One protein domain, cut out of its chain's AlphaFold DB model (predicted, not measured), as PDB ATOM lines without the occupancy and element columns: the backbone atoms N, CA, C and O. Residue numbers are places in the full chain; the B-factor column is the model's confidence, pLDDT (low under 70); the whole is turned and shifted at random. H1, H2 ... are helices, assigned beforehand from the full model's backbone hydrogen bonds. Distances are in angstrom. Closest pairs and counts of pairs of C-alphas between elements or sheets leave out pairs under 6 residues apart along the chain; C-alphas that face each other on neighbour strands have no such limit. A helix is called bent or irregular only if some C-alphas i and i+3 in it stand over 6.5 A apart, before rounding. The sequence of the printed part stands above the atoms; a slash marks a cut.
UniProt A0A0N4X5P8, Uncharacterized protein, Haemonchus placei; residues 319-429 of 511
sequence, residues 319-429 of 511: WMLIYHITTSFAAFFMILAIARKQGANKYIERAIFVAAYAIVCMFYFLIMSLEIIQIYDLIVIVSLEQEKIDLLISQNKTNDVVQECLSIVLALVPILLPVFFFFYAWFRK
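AT A GLANCE: This is residues 319 to 429 of the 511 residues of an uncharacterized protein of Haemonchus placei (UniProt A0A0N4X5P8). One very long helix, H2, makes the length of a rod, and a shorter helix folds back along it from each end: H1 at its first end and the arm H3a at its last. Past a bend, the arm H3b turns away from H2, and residues 416 to 429 stick out. The 111 printed residues hold three named helices, H1, H2 and H3 in that order, and no named strand; the class is all helix. The whole is extended, with a radius of gyration of the C-alphas of 21.8 A and spans of 73 by 27 by 22 A.

IN THESE COORDINATES: Find C-alpha 319 at (6.982, 15.165, 27.077); from there H1 runs through residues 319 to 341, 33.2 A long. Next look at C-alpha 346 at (28.520, 32.523, 2.633), where H2 begins; it runs through residues 346 to 394, 70.5 A. H3, residues 398 to 429, was assigned as one helix by its hydrogen bonds but is bent: C-alphas 411 and 414 are 6.6 A apart. Its arms are H3a, residues 398 to 411, 20.2 A, and H3b, residues 414 to 429, 23.2 A, ending at C-alpha 429 at (20.159, 38.621, 32.990).

HOW THE PARTS SIT: H1 and H2 form a helical hairpin, opposite ways at a shallow tilt of 16 degrees; H2 touches H1 with residues 349 to 367 alone, and the closest C-alphas, of Ala 339 and Glu 349, are 7.3 A apart. H2 and H3a form another, opposite ways at a shallow tilt of 9 degrees; H2 touches H3a with residues 378 to 393 alone, closest at the C-alphas of Ile 389 and Val 401, 6.0 A. H3a and H3b stand at a steep tilt of 52 degrees. H3b is only just apart from H2, closest 8.1 A, and H1 is apart from both arms. Each O i to N i+4 pair is within hydrogen-bond range in H1 and H3a, against 43 of 45 in H2 and 10 of 12 in H3b.

THE WHOLE: Look for the two C-alphas farthest apart at Asn 345 and Gln 395, 73.4 A. The printed part has no cut, and both links are tight. The mean pLDDT of the printed part is 73.9; look for values under 70 in 34 residues, among them 319 to 341.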
ATOM      1  N   TRP A 319       5.578  15.312  26.683       50.38
ATOM      2  CA  TRP A 319       6.982  15.165  27.077       50.38
ATOM      3  C   TRP A 319       7.835  14.625  25.940       50.38
ATOM      4  O   TRP A 319       8.983  15.043  25.762       50.38
ATOM      5  N   MET A 320       7.256  13.724  25.149       44.78
ATOM      6  CA  MET A 320       7.902  13.174  23.974       44.78
ATOM      7  C   MET A 320       8.110  14.272  22.931       44.78
ATOM      8  O   MET A 320       9.215  14.418  22.417       44.78
ATOM      9  N   LEU A 321       7.121  15.138  22.706       49.00
ATOM     10  CA  LEU A 321       7.263  16.284  21.820       49.00
ATOM     11  C   LEU A 321       8.291  17.306  22.332       49.00
ATOM     12  O   LEU A 321       9.157  17.726  21.566       49.00
ATOM     13  N   ILE A 322       8.267  17.678  23.615       51.34
ATOM     14  CA  ILE A 322       9.261  18.594  24.202       51.34
ATOM     15  C   ILE A 322      10.678  18.020  24.036       51.34
ATOM     16  O   ILE A 322      11.614  18.746  23.675       51.34
ATOM     17  N   TYR A 323      10.838  16.710  24.229       50.47
ATOM     18  CA  TYR A 323      12.087  15.989  23.999       50.47
ATOM     19  C   TYR A 323      12.491  15.960  22.514       50.47
ATOM     20  O   TYR A 323      13.636  16.277  22.188       50.47
ATOM     21  N   HIS A 324      11.567  15.667  21.594       51.03
ATOM     22  CA  HIS A 324      11.796  15.684  20.142       51.03
ATOM     23  C   HIS A 324      12.192  17.067  19.637       51.03
ATOM     24  O   HIS A 324      13.080  17.195  18.792       51.03
ATOM     25  N   ILE A 325      11.576  18.116  20.172       54.66
ATOM     26  CA  ILE A 325      11.880  19.480  19.776       54.66
ATOM     27  C   ILE A 325      13.259  19.867  20.305       54.66
ATOM     28  O   ILE A 325      14.127  20.245  19.520       54.66
ATOM     29  N   THR A 326      13.530  19.694  21.600       52.62
ATOM     30  CA  THR A 326      14.848  20.032  22.172       52.62
ATOM     31  C   THR A 326      16.000  19.258  21.529       52.62
ATOM     32  O   THR A 326      17.058  19.841  21.267       52.62
ATOM     33  N   THR A 327      15.798  17.982  21.201       48.94
ATOM     34  CA  THR A 327      16.782  17.180  20.465       48.94
ATOM     35  C   THR A 327      16.947  17.668  19.024       48.94
ATOM     36  O   THR A 327      18.076  17.957  18.625       48.94
ATOM     37  N   SER A 328      15.863  17.897  18.274       55.78
ATOM     38  CA  SER A 328      15.913  18.447  16.905       55.78
ATOM     39  C   SER A 328      16.640  19.797  16.835       55.78
ATOM     40  O   SER A 328      17.467  20.016  15.945       55.78
ATOM     41  N   PHE A 329      16.420  20.675  17.819       59.25
ATOM     42  CA  PHE A 329      17.161  21.930  17.969       59.25
ATOM     43  C   PHE A 329      18.667  21.692  18.156       59.25
ATOM     44  O   PHE A 329      19.485  22.363  17.522       59.25
ATOM     45  N   ALA A 330      19.058  20.730  18.996       51.88
ATOM     46  CA  ALA A 330      20.461  20.417  19.261       51.88
ATOM     47  C   ALA A 330      21.189  19.839  18.031       51.88
ATOM     48  O   ALA A 330      22.301  20.281  17.722       51.88
ATOM     49  N   ALA A 331      20.567  18.912  17.290       51.81
ATOM     50  CA  ALA A 331      21.132  18.411  16.030       51.81
ATOM     51  C   ALA A 331      21.279  19.523  14.995       51.81
ATOM     52  O   ALA A 331      22.298  19.608  14.306       51.81
ATOM     53  N   PHE A 332      20.302  20.420  14.928       63.62
ATOM     54  CA  PHE A 332      20.342  21.525  13.992       63.62
ATOM     55  C   PHE A 332      21.502  22.504  14.281       63.62
ATOM     56  O   PHE A 332      22.267  22.857  13.376       63.62
ATOM     57  N   PHE A 333      21.722  22.876  15.549       63.72
ATOM     58  CA  PHE A 333      22.889  23.681  15.935       63.72
ATOM     59  C   PHE A 333      24.223  22.973  15.655       63.72
ATOM     60  O   PHE A 333      25.200  23.639  15.298       63.72
ATOM     61  N   MET A 334      24.272  21.640  15.755       55.75
ATOM     62  CA  MET A 334      25.446  20.863  15.346       55.75
ATOM     63  C   MET A 334      25.701  20.929  13.837       55.75
ATOM     64  O   MET A 334      26.842  21.157  13.437       55.75
ATOM     65  N   ILE A 335      24.671  20.800  12.995       60.59
ATOM     66  CA  ILE A 335      24.811  20.912  11.532       60.59
ATOM     67  C   ILE A 335      25.346  22.299  11.148       60.59
ATOM     68  O   ILE A 335      26.279  22.401  10.350       60.59
ATOM     69  N   LEU A 336      24.840  23.366  11.774       61.50
ATOM     70  CA  LEU A 336      25.360  24.728  11.594       61.50
ATOM     71  C   LEU A 336      26.830  24.867  12.014       61.50
ATOM     72  O   LEU A 336      27.615  25.526  11.328       61.50
ATOM     73  N   ALA A 337      27.218  24.254  13.135       61.16
ATOM     74  CA  ALA A 337      28.601  24.275  13.605       61.16
ATOM     75  C   ALA A 337      29.547  23.534  12.640       61.16
ATOM     76  O   ALA A 337      30.659  24.006  12.386       61.16
ATOM     77  N   ILE A 338      29.097  22.418  12.059       64.31
ATOM     78  CA  ILE A 338      29.845  21.644  11.059       64.31
ATOM     79  C   ILE A 338      29.962  22.422   9.743       64.31
ATOM     80  O   ILE A 338      31.067  22.545   9.210       64.31
ATOM     81  N   ALA A 339      28.868  23.017   9.256       62.47
ATOM     82  CA  ALA A 339      28.856  23.813   8.026       62.47
ATOM     83  C   ALA A 339      29.823  25.010   8.100       62.47
ATOM     84  O   ALA A 339      30.563  25.275   7.151       62.47
ATOM     85  N   ARG A 340      29.896  25.681   9.260       69.31
ATOM     86  CA  ARG A 340      30.886  26.743   9.514       69.31
ATOM     87  C   ARG A 340      32.322  26.244   9.484       69.31
ATOM     88  O   ARG A 340      33.201  26.942   8.988       69.31
ATOM     89  N   LYS A 341      32.572  25.047  10.017       69.38
ATOM     90  CA  LYS A 341      33.917  24.463  10.062       69.38
ATOM     91  C   LYS A 341      34.437  24.088   8.668       69.38
ATOM     92  O   LYS A 341      35.644  24.112   8.462       69.38
ATOM     93  N   GLN A 342      33.553  23.773   7.721       79.25
ATOM     94  CA  GLN A 342      33.926  23.334   6.369       79.25
ATOM     95  C   GLN A 342      34.112  24.470   5.348       79.25
ATOM     96  O   GLN A 342      34.357  24.194   4.178       79.25
ATOM     97  N   GLY A 343      34.022  25.741   5.754       81.69
ATOM     98  CA  GLY A 343      34.247  26.866   4.836       81.69
ATOM     99  C   GLY A 343      33.199  26.966   3.722       81.69
ATOM    100  O   GLY A 343      33.515  27.405   2.618       81.69
ATOM    101  N   ALA A 344      31.960  26.543   3.999       75.06
ATOM    102  CA  ALA A 344      30.858  26.635   3.049       75.06
ATOM    103  C   ALA A 344      30.662  28.081   2.556       75.06
ATOM    104  O   ALA A 344      30.855  29.051   3.292       75.06
ATOM    105  N   ASN A 345      30.263  28.227   1.290       85.12
ATOM    106  CA  ASN A 345      30.036  29.529   0.672       85.12
ATOM    107  C   ASN A 345      29.021  30.348   1.500       85.12
ATOM    108  O   ASN A 345      27.956  29.838   1.859       85.12
ATOM    109  N   LYS A 346      29.324  31.628   1.771       81.38
ATOM    110  CA  LYS A 346      28.520  32.523   2.633       81.38
ATOM    111  C   LYS A 346      27.034  32.565   2.262       81.38
ATOM    112  O   LYS A 346      26.197  32.833   3.120       81.38
ATOM    113  N   TYR A 347      26.704  32.337   0.992       80.56
ATOM    114  CA  TYR A 347      25.320  32.324   0.521       80.56
ATOM    115  C   TYR A 347      24.546  31.085   0.994       80.56
ATOM    116  O   TYR A 347      23.412  31.205   1.449       80.56
ATOM    117  N   ILE A 348      25.189  29.913   0.966       75.56
ATOM    118  CA  ILE A 348      24.618  28.650   1.451       75.56
ATOM    119  C   ILE A 348      24.462  28.708   2.975       75.56
ATOM    120  O   ILE A 348      23.415  28.335   3.492       75.56
ATOM    121  N   GLU A 349      25.442  29.272   3.691       76.75
ATOM    122  CA  GLU A 349      25.342  29.470   5.146       76.75
ATOM    123  C   GLU A 349      24.136  30.350   5.517       76.75
ATOM    124  O   GLU A 349      23.380  30.013   6.427       76.75
ATOM    125  N   ARG A 350      23.903  31.448   4.782       77.75
ATOM    126  CA  ARG A 350      22.745  32.329   5.005       77.75
ATOM    127  C   ARG A 350      21.419  31.656   4.667       77.75
ATOM    128  O   ARG A 350      20.472  31.814   5.430       77.75
ATOM    129  N   ALA A 351      21.344  30.909   3.568       76.25
ATOM    130  CA  ALA A 351      20.127  30.198   3.184       76.25
ATOM    131  C   ALA A 351      19.752  29.120   4.215       76.25
ATOM    132  O   ALA A 351      18.608  29.078   4.661       76.25
ATOM    133  N   ILE A 352      20.730  28.324   4.667       75.31
ATOM    134  CA  ILE A 352      20.542  27.328   5.733       75.31
ATOM    135  C   ILE A 352      20.121  28.016   7.034       75.31
ATOM    136  O   ILE A 352      19.208  27.547   7.708       75.31
ATOM    137  N   PHE A 353      20.733  29.153   7.373       75.56
ATOM    138  CA  PHE A 353      20.383  29.906   8.574       75.56
ATOM    139  C   PHE A 353      18.945  30.445   8.537       75.56
ATOM    140  O   PHE A 353      18.235  30.340   9.531       75.56
ATOM    141  N   VAL A 354      18.497  30.995   7.404       76.31
ATOM    142  CA  VAL A 354      17.131  31.529   7.252       76.31
ATOM    143  C   VAL A 354      16.093  30.408   7.251       76.31
ATOM    144  O   VAL A 354      15.110  30.504   7.983       76.31
ATOM    145  N   ALA A 355      16.319  29.336   6.484       73.44
ATOM    146  CA  ALA A 355      15.418  28.182   6.449       73.44
ATOM    147  C   ALA A 355      15.254  27.573   7.844       73.44
ATOM    148  O   ALA A 355      14.151  27.274   8.291       73.44
ATOM    149  N   ALA A 356      16.354  27.477   8.576       67.00
ATOM    150  CA  ALA A 356      16.319  26.992   9.932       67.00
ATOM    151  C   ALA A 356      15.654  27.932  10.918       67.00
ATOM    152  O   ALA A 356      14.920  27.471  11.779       67.00
ATOM    153  N   TYR A 357      15.891  29.236  10.805       72.94
ATOM    154  CA  TYR A 357      15.203  30.210  11.638       72.94
ATOM    155  C   TYR A 357      13.684  30.115  11.437       72.94
ATOM    156  O   TYR A 357      12.942  30.124  12.413       72.94
ATOM    157  N   ALA A 358      13.226  29.922  10.196       72.31
ATOM    158  CA  ALA A 358      11.816  29.684   9.901       72.31
ATOM    159  C   ALA A 358      11.297  28.382  10.541       72.31
ATOM    160  O   ALA A 358      10.255  28.405  11.189       72.31
ATOM    161  N   ILE A 359      12.044  27.276  10.438       74.31
ATOM    162  CA  ILE A 359      11.702  25.998  11.092       74.31
ATOM    163  C   ILE A 359      11.627  26.167  12.617       74.31
ATOM    164  O   ILE A 359      10.670  25.733  13.247       74.31
ATOM    165  N   VAL A 360      12.596  26.862  13.209       67.88
ATOM    166  CA  VAL A 360      12.639  27.190  14.639       67.88
ATOM    167  C   VAL A 360      11.430  28.022  15.059       67.88
ATOM    168  O   VAL A 360      10.824  27.722  16.083       67.88
ATOM    169  N   CYS A 361      11.052  29.036  14.278       69.19
ATOM    170  CA  CYS A 361       9.857  29.836  14.539       69.19
ATOM    171  C   CYS A 361       8.573  29.002  14.448       69.19
ATOM    172  O   CYS A 361       7.706  29.156  15.303       69.19
ATOM    173  N   MET A 362       8.468  28.097  13.470       72.12
ATOM    174  CA  MET A 362       7.331  27.176  13.339       72.12
ATOM    175  C   MET A 362       7.235  26.223  14.536       72.12
ATOM    176  O   MET A 362       6.165  26.087  15.122       72.12
ATOM    177  N   PHE A 363       8.351  25.617  14.957       70.75
ATOM    178  CA  PHE A 363       8.382  24.766  16.149       70.75
ATOM    179  C   PHE A 363       8.073  25.545  17.424       70.75
ATOM    180  O   PHE A 363       7.352  25.045  18.275       70.75
ATOM    181  N   TYR A 364       8.582  26.770  17.560       71.12
ATOM    182  CA  TYR A 364       8.262  27.616  18.704       71.12
ATOM    183  C   TYR A 364       6.769  27.957  18.747       71.12
ATOM    184  O   TYR A 364       6.159  27.879  19.805       71.12
ATOM    185  N   PHE A 365       6.159  28.270  17.600       70.50
ATOM    186  CA  PHE A 365       4.717  28.498  17.509       70.50
ATOM    187  C   PHE A 365       3.913  27.243  17.872       70.50
ATOM    188  O   PHE A 365       2.924  27.340  18.595       70.50
ATOM    189  N   LEU A 366       4.364  26.064  17.432       73.88
ATOM    190  CA  LEU A 366       3.761  24.781  17.791       73.88
ATOM    191  C   LEU A 366       3.864  24.508  19.302       73.88
ATOM    192  O   LEU A 366       2.858  24.171  19.912       73.88
ATOM    193  N   ILE A 367       5.035  24.727  19.918       68.56
ATOM    194  CA  ILE A 367       5.214  24.600  21.378       68.56
ATOM    195  C   ILE A 367       4.276  25.548  22.109       68.56
ATOM    196  O   ILE A 367       3.543  25.105  22.978       68.56
ATOM    197  N   MET A 368       4.262  26.830  21.740       69.00
ATOM    198  CA  MET A 368       3.384  27.812  22.377       69.00
ATOM    199  C   MET A 368       1.910  27.420  22.235       69.00
ATOM    200  O   MET A 368       1.144  27.594  23.173       69.00
ATOM    201  N   SER A 369       1.510  26.877  21.081       74.31
ATOM    202  CA  SER A 369       0.139  26.402  20.862       74.31
ATOM    203  C   SER A 369      -0.199  25.220  21.769       74.31
ATOM    204  O   SER A 369      -1.293  25.169  22.318       74.31
ATOM    205  N   LEU A 370       0.743  24.301  21.970       72.06
ATOM    206  CA  LEU A 370       0.552  23.142  22.838       72.06
ATOM    207  C   LEU A 370       0.605  23.498  24.320       72.06
ATOM    208  O   LEU A 370      -0.211  22.993  25.070       72.06
ATOM    209  N   GLU A 371       1.471  24.423  24.737       72.12
ATOM    210  CA  GLU A 371       1.441  24.973  26.098       72.12
ATOM    211  C   GLU A 371       0.102  25.675  26.379       72.12
ATOM    212  O   GLU A 371      -0.428  25.580  27.482       72.12
ATOM    213  N   ILE A 372      -0.487  26.352  25.384       75.06
ATOM    214  CA  ILE A 372      -1.829  26.942  25.513       75.06
ATOM    215  C   ILE A 372      -2.896  25.853  25.676       75.06
ATOM    216  O   ILE A 372      -3.769  26.005  26.530       75.06
ATOM    217  N   ILE A 373      -2.824  24.769  24.897       74.62
ATOM    218  CA  ILE A 373      -3.739  23.622  25.021       74.62
ATOM    219  C   ILE A 373      -3.581  22.959  26.399       74.62
ATOM    220  O   ILE A 373      -4.571  22.782  27.092       74.62
ATOM    221  N   GLN A 374      -2.352  22.739  26.873       69.62
ATOM    222  CA  GLN A 374      -2.070  22.208  28.213       69.62
ATOM    223  C   GLN A 374      -2.650  23.078  29.328       69.62
ATOM    224  O   GLN A 374      -3.218  22.574  30.294       69.62
ATOM    225  N   ILE A 375      -2.496  24.401  29.224       75.19
ATOM    226  CA  ILE A 375      -3.080  25.329  30.196       75.19
ATOM    227  C   ILE A 375      -4.608  25.242  30.149       75.19
ATOM    228  O   ILE A 375      -5.243  25.292  31.200       75.19
ATOM    229  N   TYR A 376      -5.198  25.104  28.960       80.06
ATOM    230  CA  TYR A 376      -6.638  24.931  28.802       80.06
ATOM    231  C   TYR A 376      -7.130  23.628  29.447       80.06
ATOM    232  O   TYR A 376      -8.030  23.683  30.282       80.06
ATOM    233  N   ASP A 377      -6.494  22.495  29.155       73.38
ATOM    234  CA  ASP A 377      -6.855  21.195  29.728       73.38
ATOM    235  C   ASP A 377      -6.681  21.190  31.246       73.38
ATOM    236  O   ASP A 377      -7.548  20.711  31.973       73.38
ATOM    237  N   LEU A 378      -5.625  21.824  31.758       76.25
ATOM    238  CA  LEU A 378      -5.436  21.995  33.194       76.25
ATOM    239  C   LEU A 378      -6.557  22.827  33.828       76.25
ATOM    240  O   LEU A 378      -7.019  22.493  34.917       76.25
ATOM    241  N   ILE A 379      -7.009  23.901  33.171       79.69
ATOM    242  CA  ILE A 379      -8.154  24.693  33.643       79.69
ATOM    243  C   ILE A 379      -9.415  23.823  33.682       79.69
ATOM    244  O   ILE A 379     -10.158  23.884  34.663       79.69
ATOM    245  N   VAL A 380      -9.640  22.991  32.660       78.88
ATOM    246  CA  VAL A 380     -10.779  22.065  32.606       78.88
ATOM    247  C   VAL A 380     -10.691  21.025  33.727       78.88
ATOM    248  O   VAL A 380     -11.654  20.870  34.477       78.88
ATOM    249  N   ILE A 381      -9.537  20.384  33.923       77.06
ATOM    250  CA  ILE A 381      -9.307  19.398  34.992       77.06
ATOM    251  C   ILE A 381      -9.532  20.027  36.367       77.06
ATOM    252  O   ILE A 381     -10.264  19.472  37.181       77.06
ATOM    253  N   VAL A 382      -8.960  21.209  36.621       79.06
ATOM    254  CA  VAL A 382      -9.159  21.922  37.891       79.06
ATOM    255  C   VAL A 382     -10.637  22.254  38.098       79.06
ATOM    256  O   VAL A 382     -11.125  22.116  39.214       79.06
ATOM    257  N   SER A 383     -11.369  22.631  37.043       84.75
ATOM    258  CA  SER A 383     -12.805  22.916  37.150       84.75
ATOM    259  C   SER A 383     -13.646  21.675  37.478       84.75
ATOM    260  O   SER A 383     -14.577  21.774  38.274       84.75
ATOM    261  N   LEU A 384     -13.290  20.508  36.927       80.00
ATOM    262  CA  LEU A 384     -13.968  19.236  37.195       80.00
ATOM    263  C   LEU A 384     -13.647  18.705  38.598       80.00
ATOM    264  O   LEU A 384     -14.541  18.286  39.332       80.00
ATOM    265  N   GLU A 385     -12.378  18.759  39.002       84.50
ATOM    266  CA  GLU A 385     -11.953  18.317  40.333       84.50
ATOM    267  C   GLU A 385     -12.472  19.244  41.440       84.50
ATOM    268  O   GLU A 385     -12.705  18.795  42.561       84.50
ATOM    269  N   GLN A 386     -12.745  20.517  41.142       90.25
ATOM    270  CA  GLN A 386     -13.333  21.437  42.112       90.25
ATOM    271  C   GLN A 386     -14.726  20.981  42.581       90.25
ATOM    272  O   GLN A 386     -14.995  21.007  43.781       90.25
ATOM    273  N   GLU A 387     -15.571  20.465  41.682       90.00
ATOM    274  CA  GLU A 387     -16.886  19.913  42.047       90.00
ATOM    275  C   GLU A 387     -16.751  18.680  42.960       90.00
ATOM    276  O   GLU A 387     -17.486  18.514  43.938       90.00
ATOM    277  N   LYS A 388     -15.757  17.828  42.686       88.00
ATOM    278  CA  LYS A 388     -15.458  16.637  43.489       88.00
ATOM    279  C   LYS A 388     -14.913  17.002  44.870       88.00
ATOM    280  O   LYS A 388     -15.314  16.394  45.865       88.00
ATOM    281  N   ILE A 389     -14.032  18.000  44.946       88.25
ATOM    282  CA  ILE A 389     -13.493  18.527  46.203       88.25
ATOM    283  C   ILE A 389     -14.625  19.104  47.059       88.25
ATOM    284  O   ILE A 389     -14.702  18.771  48.242       88.25
ATOM    285  N   ASP A 390     -15.547  19.878  46.478       92.50
ATOM    286  CA  ASP A 390     -16.711  20.416  47.196       92.50
ATOM    287  C   ASP A 390     -17.597  19.292  47.769       92.50
ATOM    288  O   ASP A 390     -18.032  19.343  48.927       92.50
ATOM    289  N   LEU A 391     -17.788  18.213  47.002       92.88
ATOM    290  CA  LEU A 391     -18.481  17.001  47.449       92.88
ATOM    291  C   LEU A 391     -17.753  16.309  48.612       92.88
ATOM    292  O   LEU A 391     -18.387  15.961  49.611       92.88
ATOM    293  N   LEU A 392     -16.431  16.136  48.531       91.44
ATOM    294  CA  LEU A 392     -15.625  15.511  49.588       91.44
ATOM    295  C   LEU A 392     -15.584  16.352  50.872       91.44
ATOM    296  O   LEU A 392     -15.633  15.795  51.976       91.44
ATOM    297  N   ILE A 393     -15.560  17.680  50.737       94.44
ATOM    298  CA  ILE A 393     -15.673  18.623  51.855       94.44
ATOM    299  C   ILE A 393     -17.044  18.474  52.523       94.44
ATOM    300  O   ILE A 393     -17.112  18.365  53.748       94.44
ATOM    301  N   SER A 394     -18.129  18.375  51.745       95.88
ATOM    302  CA  SER A 394     -19.482  18.169  52.289       95.88
ATOM    303  C   SER A 394     -19.630  16.844  53.058       95.88
ATOM    304  O   SER A 394     -20.380  16.766  54.031       95.88
ATOM    305  N   GLN A 395     -18.867  15.816  52.668       96.44
ATOM    306  CA  GLN A 395     -18.833  14.502  53.319       96.44
ATOM    307  C   GLN A 395     -17.846  14.415  54.496       96.44
ATOM    308  O   GLN A 395     -17.746  13.362  55.127       96.44
ATOM    309  N   ASN A 396     -17.122  15.496  54.806       94.69
ATOM    310  CA  ASN A 396     -16.131  15.567  55.881       94.69
ATOM    311  C   ASN A 396     -14.983  14.535  55.757       94.69
ATOM    312  O   ASN A 396     -14.469  14.035  56.762       94.69
ATOM    313  N   LYS A 397     -14.564  14.202  54.525       93.06
ATOM    314  CA  LYS A 397     -13.446  13.278  54.253       93.06
ATOM    315  C   LYS A 397     -12.135  14.029  54.021       93.06
ATOM    316  O   LYS A 397     -11.675  14.196  52.896       93.06
ATOM    317  N   THR A 398     -11.509  14.485  55.100       91.19
ATOM    318  CA  THR A 398     -10.320  15.357  55.046       91.19
ATOM    319  C   THR A 398      -9.103  14.740  54.349       91.19
ATOM    320  O   THR A 398      -8.397  15.452  53.641       91.19
ATOM    321  N   ASN A 399      -8.858  13.436  54.504       87.75
ATOM    322  CA  ASN A 399      -7.700  12.780  53.881       87.75
ATOM    323  C   ASN A 399      -7.821  12.713  52.352       87.75
ATOM    324  O   ASN A 399      -6.843  12.968  51.652       87.75
ATOM    325  N   ASP A 400      -9.026  12.448  51.848       84.19
ATOM    326  CA  ASP A 400      -9.294  12.365  50.410       84.19
ATOM    327  C   ASP A 400      -9.136  13.750  49.759       84.19
ATOM    328  O   ASP A 400      -8.515  13.879  48.708       84.19
ATOM    329  N   VAL A 401      -9.587  14.816  50.436       89.12
ATOM    330  CA  VAL A 401      -9.401  16.206  49.976       89.12
ATOM    331  C   VAL A 401      -7.921  16.585  49.876       89.12
ATOM    332  O   VAL A 401      -7.516  17.256  48.929       89.12
ATOM    333  N   VAL A 402      -7.092  16.172  50.843       86.88
ATOM    334  CA  VAL A 402      -5.645  16.448  50.806       86.88
ATOM    335  C   VAL A 402      -4.982  15.709  49.645       86.88
ATOM    336  O   VAL A 402      -4.121  16.286  48.981       86.88
ATOM    337  N   GLN A 403      -5.388  14.467  49.377       84.88
ATOM    338  CA  GLN A 403      -4.870  13.685  48.257       84.88
ATOM    339  C   GLN A 403      -5.217  14.325  46.904       84.88
ATOM    340  O   GLN A 403      -4.329  14.448  46.060       84.88
ATOM    341  N   GLU A 404      -6.455  14.790  46.720       82.31
ATOM    342  CA  GLU A 404      -6.869  15.462  45.478       82.31
ATOM    343  C   GLU A 404      -6.236  16.855  45.327       82.31
ATOM    344  O   GLU A 404      -5.752  17.219  44.261       82.31
ATOM    345  N   CYS A 405      -6.101  17.629  46.408       82.56
ATOM    346  CA  CYS A 405      -5.339  18.881  46.346       82.56
ATOM    347  C   CYS A 405      -3.868  18.634  45.963       82.56
ATOM    348  O   CYS A 405      -3.274  19.409  45.209       82.56
ATOM    349  N   LEU A 406      -3.260  17.562  46.480       81.56
ATOM    350  CA  LEU A 406      -1.876  17.213  46.172       81.56
ATOM    351  C   LEU A 406      -1.712  16.766  44.713       81.56
ATOM    352  O   LEU A 406      -0.698  17.109  44.103       81.56
ATOM    353  N   SER A 407      -2.691  16.056  44.141       74.94
ATOM    354  CA  SER A 407      -2.670  15.656  42.728       74.94
ATOM    355  C   SER A 407      -2.703  16.884  41.805       74.94
ATOM    356  O   SER A 407      -1.858  16.992  40.915       74.94
ATOM    357  N   ILE A 408      -3.556  17.876  42.098       79.81
ATOM    358  CA  ILE A 408      -3.618  19.157  41.369       79.81
ATOM    359  C   ILE A 408      -2.289  19.918  41.467       79.81
ATOM    360  O   ILE A 408      -1.769  20.415  40.465       79.81
ATOM    361  N   VAL A 409      -1.697  20.000  42.663       80.25
ATOM    362  CA  VAL A 409      -0.397  20.667  42.848       80.25
ATOM    363  C   VAL A 409       0.697  19.958  42.050       80.25
ATOM    364  O   VAL A 409       1.494  20.620  41.387       80.25
ATOM    365  N   LEU A 410       0.729  18.624  42.070       70.81
ATOM    366  CA  LEU A 410       1.693  17.839  41.300       70.81
ATOM    367  C   LEU A 410       1.501  18.002  39.784       70.81
ATOM    368  O   LEU A 410       2.504  18.021  39.072       70.81
ATOM    369  N   ALA A 411       0.269  18.201  39.304       71.81
ATOM    370  CA  ALA A 411      -0.016  18.536  37.906       71.81
ATOM    371  C   ALA A 411       0.474  19.940  37.515       71.81
ATOM    372  O   ALA A 411       1.002  20.150  36.426       71.81
ATOM    373  N   LEU A 412       0.369  20.916  38.419       76.50
ATOM    374  CA  LEU A 412       0.807  22.293  38.172       76.50
ATOM    375  C   LEU A 412       2.333  22.450  38.135       76.50
ATOM    376  O   LEU A 412       2.854  23.299  37.408       76.50
ATOM    377  N   VAL A 413       3.070  21.655  38.916       76.38
ATOM    378  CA  VAL A 413       4.537  21.742  39.025       76.38
ATOM    379  C   VAL A 413       5.255  21.689  37.667       76.38
ATOM    380  O   VAL A 413       6.033  22.605  37.401       76.38
ATOM    381  N   PRO A 414       5.041  20.698  36.784       58.59
ATOM    382  CA  PRO A 414       5.753  20.618  35.507       58.59
ATOM    383  C   PRO A 414       5.443  21.764  34.536       58.59
ATOM    384  O   PRO A 414       6.285  22.049  33.691       58.59
ATOM    385  N   ILE A 415       4.305  22.454  34.681       68.62
ATOM    386  CA  ILE A 415       3.936  23.624  33.864       68.62
ATOM    387  C   ILE A 415       4.559  24.899  34.443       68.62
ATOM    388  O   ILE A 415       5.145  25.719  33.733       68.62
ATOM    389  N   LEU A 416       4.496  25.065  35.766       73.75
ATOM    390  CA  LEU A 416       5.030  26.246  36.443       73.75
ATOM    391  C   LEU A 416       6.560  26.252  36.497       73.75
ATOM    392  O   LEU A 416       7.168  27.321  36.510       73.75
ATOM    393  N   LEU A 417       7.202  25.085  36.522       70.25
ATOM    394  CA  LEU A 417       8.648  24.963  36.690       70.25
ATOM    395  C   LEU A 417       9.440  25.538  35.490       70.25
ATOM    396  O   LEU A 417      10.337  26.352  35.733       70.25
ATOM    397  N   PRO A 418       9.121  25.236  34.211       64.69
ATOM    398  CA  PRO A 418       9.740  25.878  33.048       64.69
ATOM    399  C   PRO A 418       9.509  27.388  33.012       64.69
ATOM    400  O   PRO A 418      10.458  28.145  32.794       64.69
ATOM    401  N   VAL A 419       8.280  27.834  33.297       68.81
ATOM    402  CA  VAL A 419       7.914  29.257  33.347       68.81
ATOM    403  C   VAL A 419       8.738  29.972  34.419       68.81
ATOM    404  O   VAL A 419       9.373  30.996  34.154       68.81
ATOM    405  N   PHE A 420       8.824  29.392  35.616       75.12
ATOM    406  CA  PHE A 420       9.629  29.915  36.711       75.12
ATOM    407  C   PHE A 420      11.116  29.966  36.350       75.12
ATOM    408  O   PHE A 420      11.762  30.992  36.572       75.12
ATOM    409  N   PHE A 421      11.672  28.914  35.740       66.56
ATOM    410  CA  PHE A 421      13.066  28.909  35.283       66.56
ATOM    411  C   PHE A 421      13.332  29.950  34.194       66.56
ATOM    412  O   PHE A 421      14.385  30.597  34.216       66.56
ATOM    413  N   PHE A 422      12.387  30.151  33.275       72.81
ATOM    414  CA  PHE A 422      12.468  31.172  32.239       72.81
ATOM    415  C   PHE A 422      12.494  32.578  32.847       72.81
ATOM    416  O   PHE A 422      13.426  33.347  32.586       72.81
ATOM    417  N   PHE A 423      11.539  32.899  33.729       76.00
ATOM    418  CA  PHE A 423      11.506  34.180  34.436       76.00
ATOM    419  C   PHE A 423      12.755  34.376  35.296       76.00
ATOM    420  O   PHE A 423      13.388  35.430  35.230       76.00
ATOM    421  N   TYR A 424      13.178  33.353  36.037       78.44
ATOM    422  CA  TYR A 424      14.393  33.392  36.844       78.44
ATOM    423  C   TYR A 424      15.636  33.706  35.995       78.44
ATOM    424  O   TYR A 424      16.433  34.584  36.343       78.44
ATOM    425  N   ALA A 425      15.796  33.045  34.842       70.12
ATOM    426  CA  ALA A 425      16.895  33.308  33.915       70.12
ATOM    427  C   ALA A 425      16.827  34.729  33.325       70.12
ATOM    428  O   ALA A 425      17.853  35.414  33.228       70.12
ATOM    429  N   TRP A 426      15.626  35.194  32.973       81.00
ATOM    430  CA  TRP A 426      15.393  36.538  32.449       81.00
ATOM    431  C   TRP A 426      15.735  37.630  33.469       81.00
ATOM    432  O   TRP A 426      16.500  38.552  33.155       81.00
ATOM    433  N   PHE A 427      15.266  37.500  34.713       82.62
ATOM    434  CA  PHE A 427      15.566  38.442  35.795       82.62
ATOM    435  C   PHE A 427      17.052  38.448  36.153       82.62
ATOM    436  O   PHE A 427      17.653  39.517  36.293       82.62
ATOM    437  N   ARG A 428      17.702  37.277  36.187       82.44
ATOM    438  CA  ARG A 428      19.148  37.189  36.434       82.44
ATOM    439  C   ARG A 428      19.975  37.883  35.346       82.44
ATOM    440  O   ARG A 428      21.045  38.415  35.642       82.44
ATOM    441  N   LYS A 429      19.495  37.909  34.096       80.75
ATOM    442  CA  LYS A 429      20.159  38.621  32.990       80.75
ATOM    443  C   LYS A 429      20.044  40.142  33.131       80.75
ATOM    444  O   LYS A 429      20.996  40.840  32.792       80.75
TER     445      LYS A 429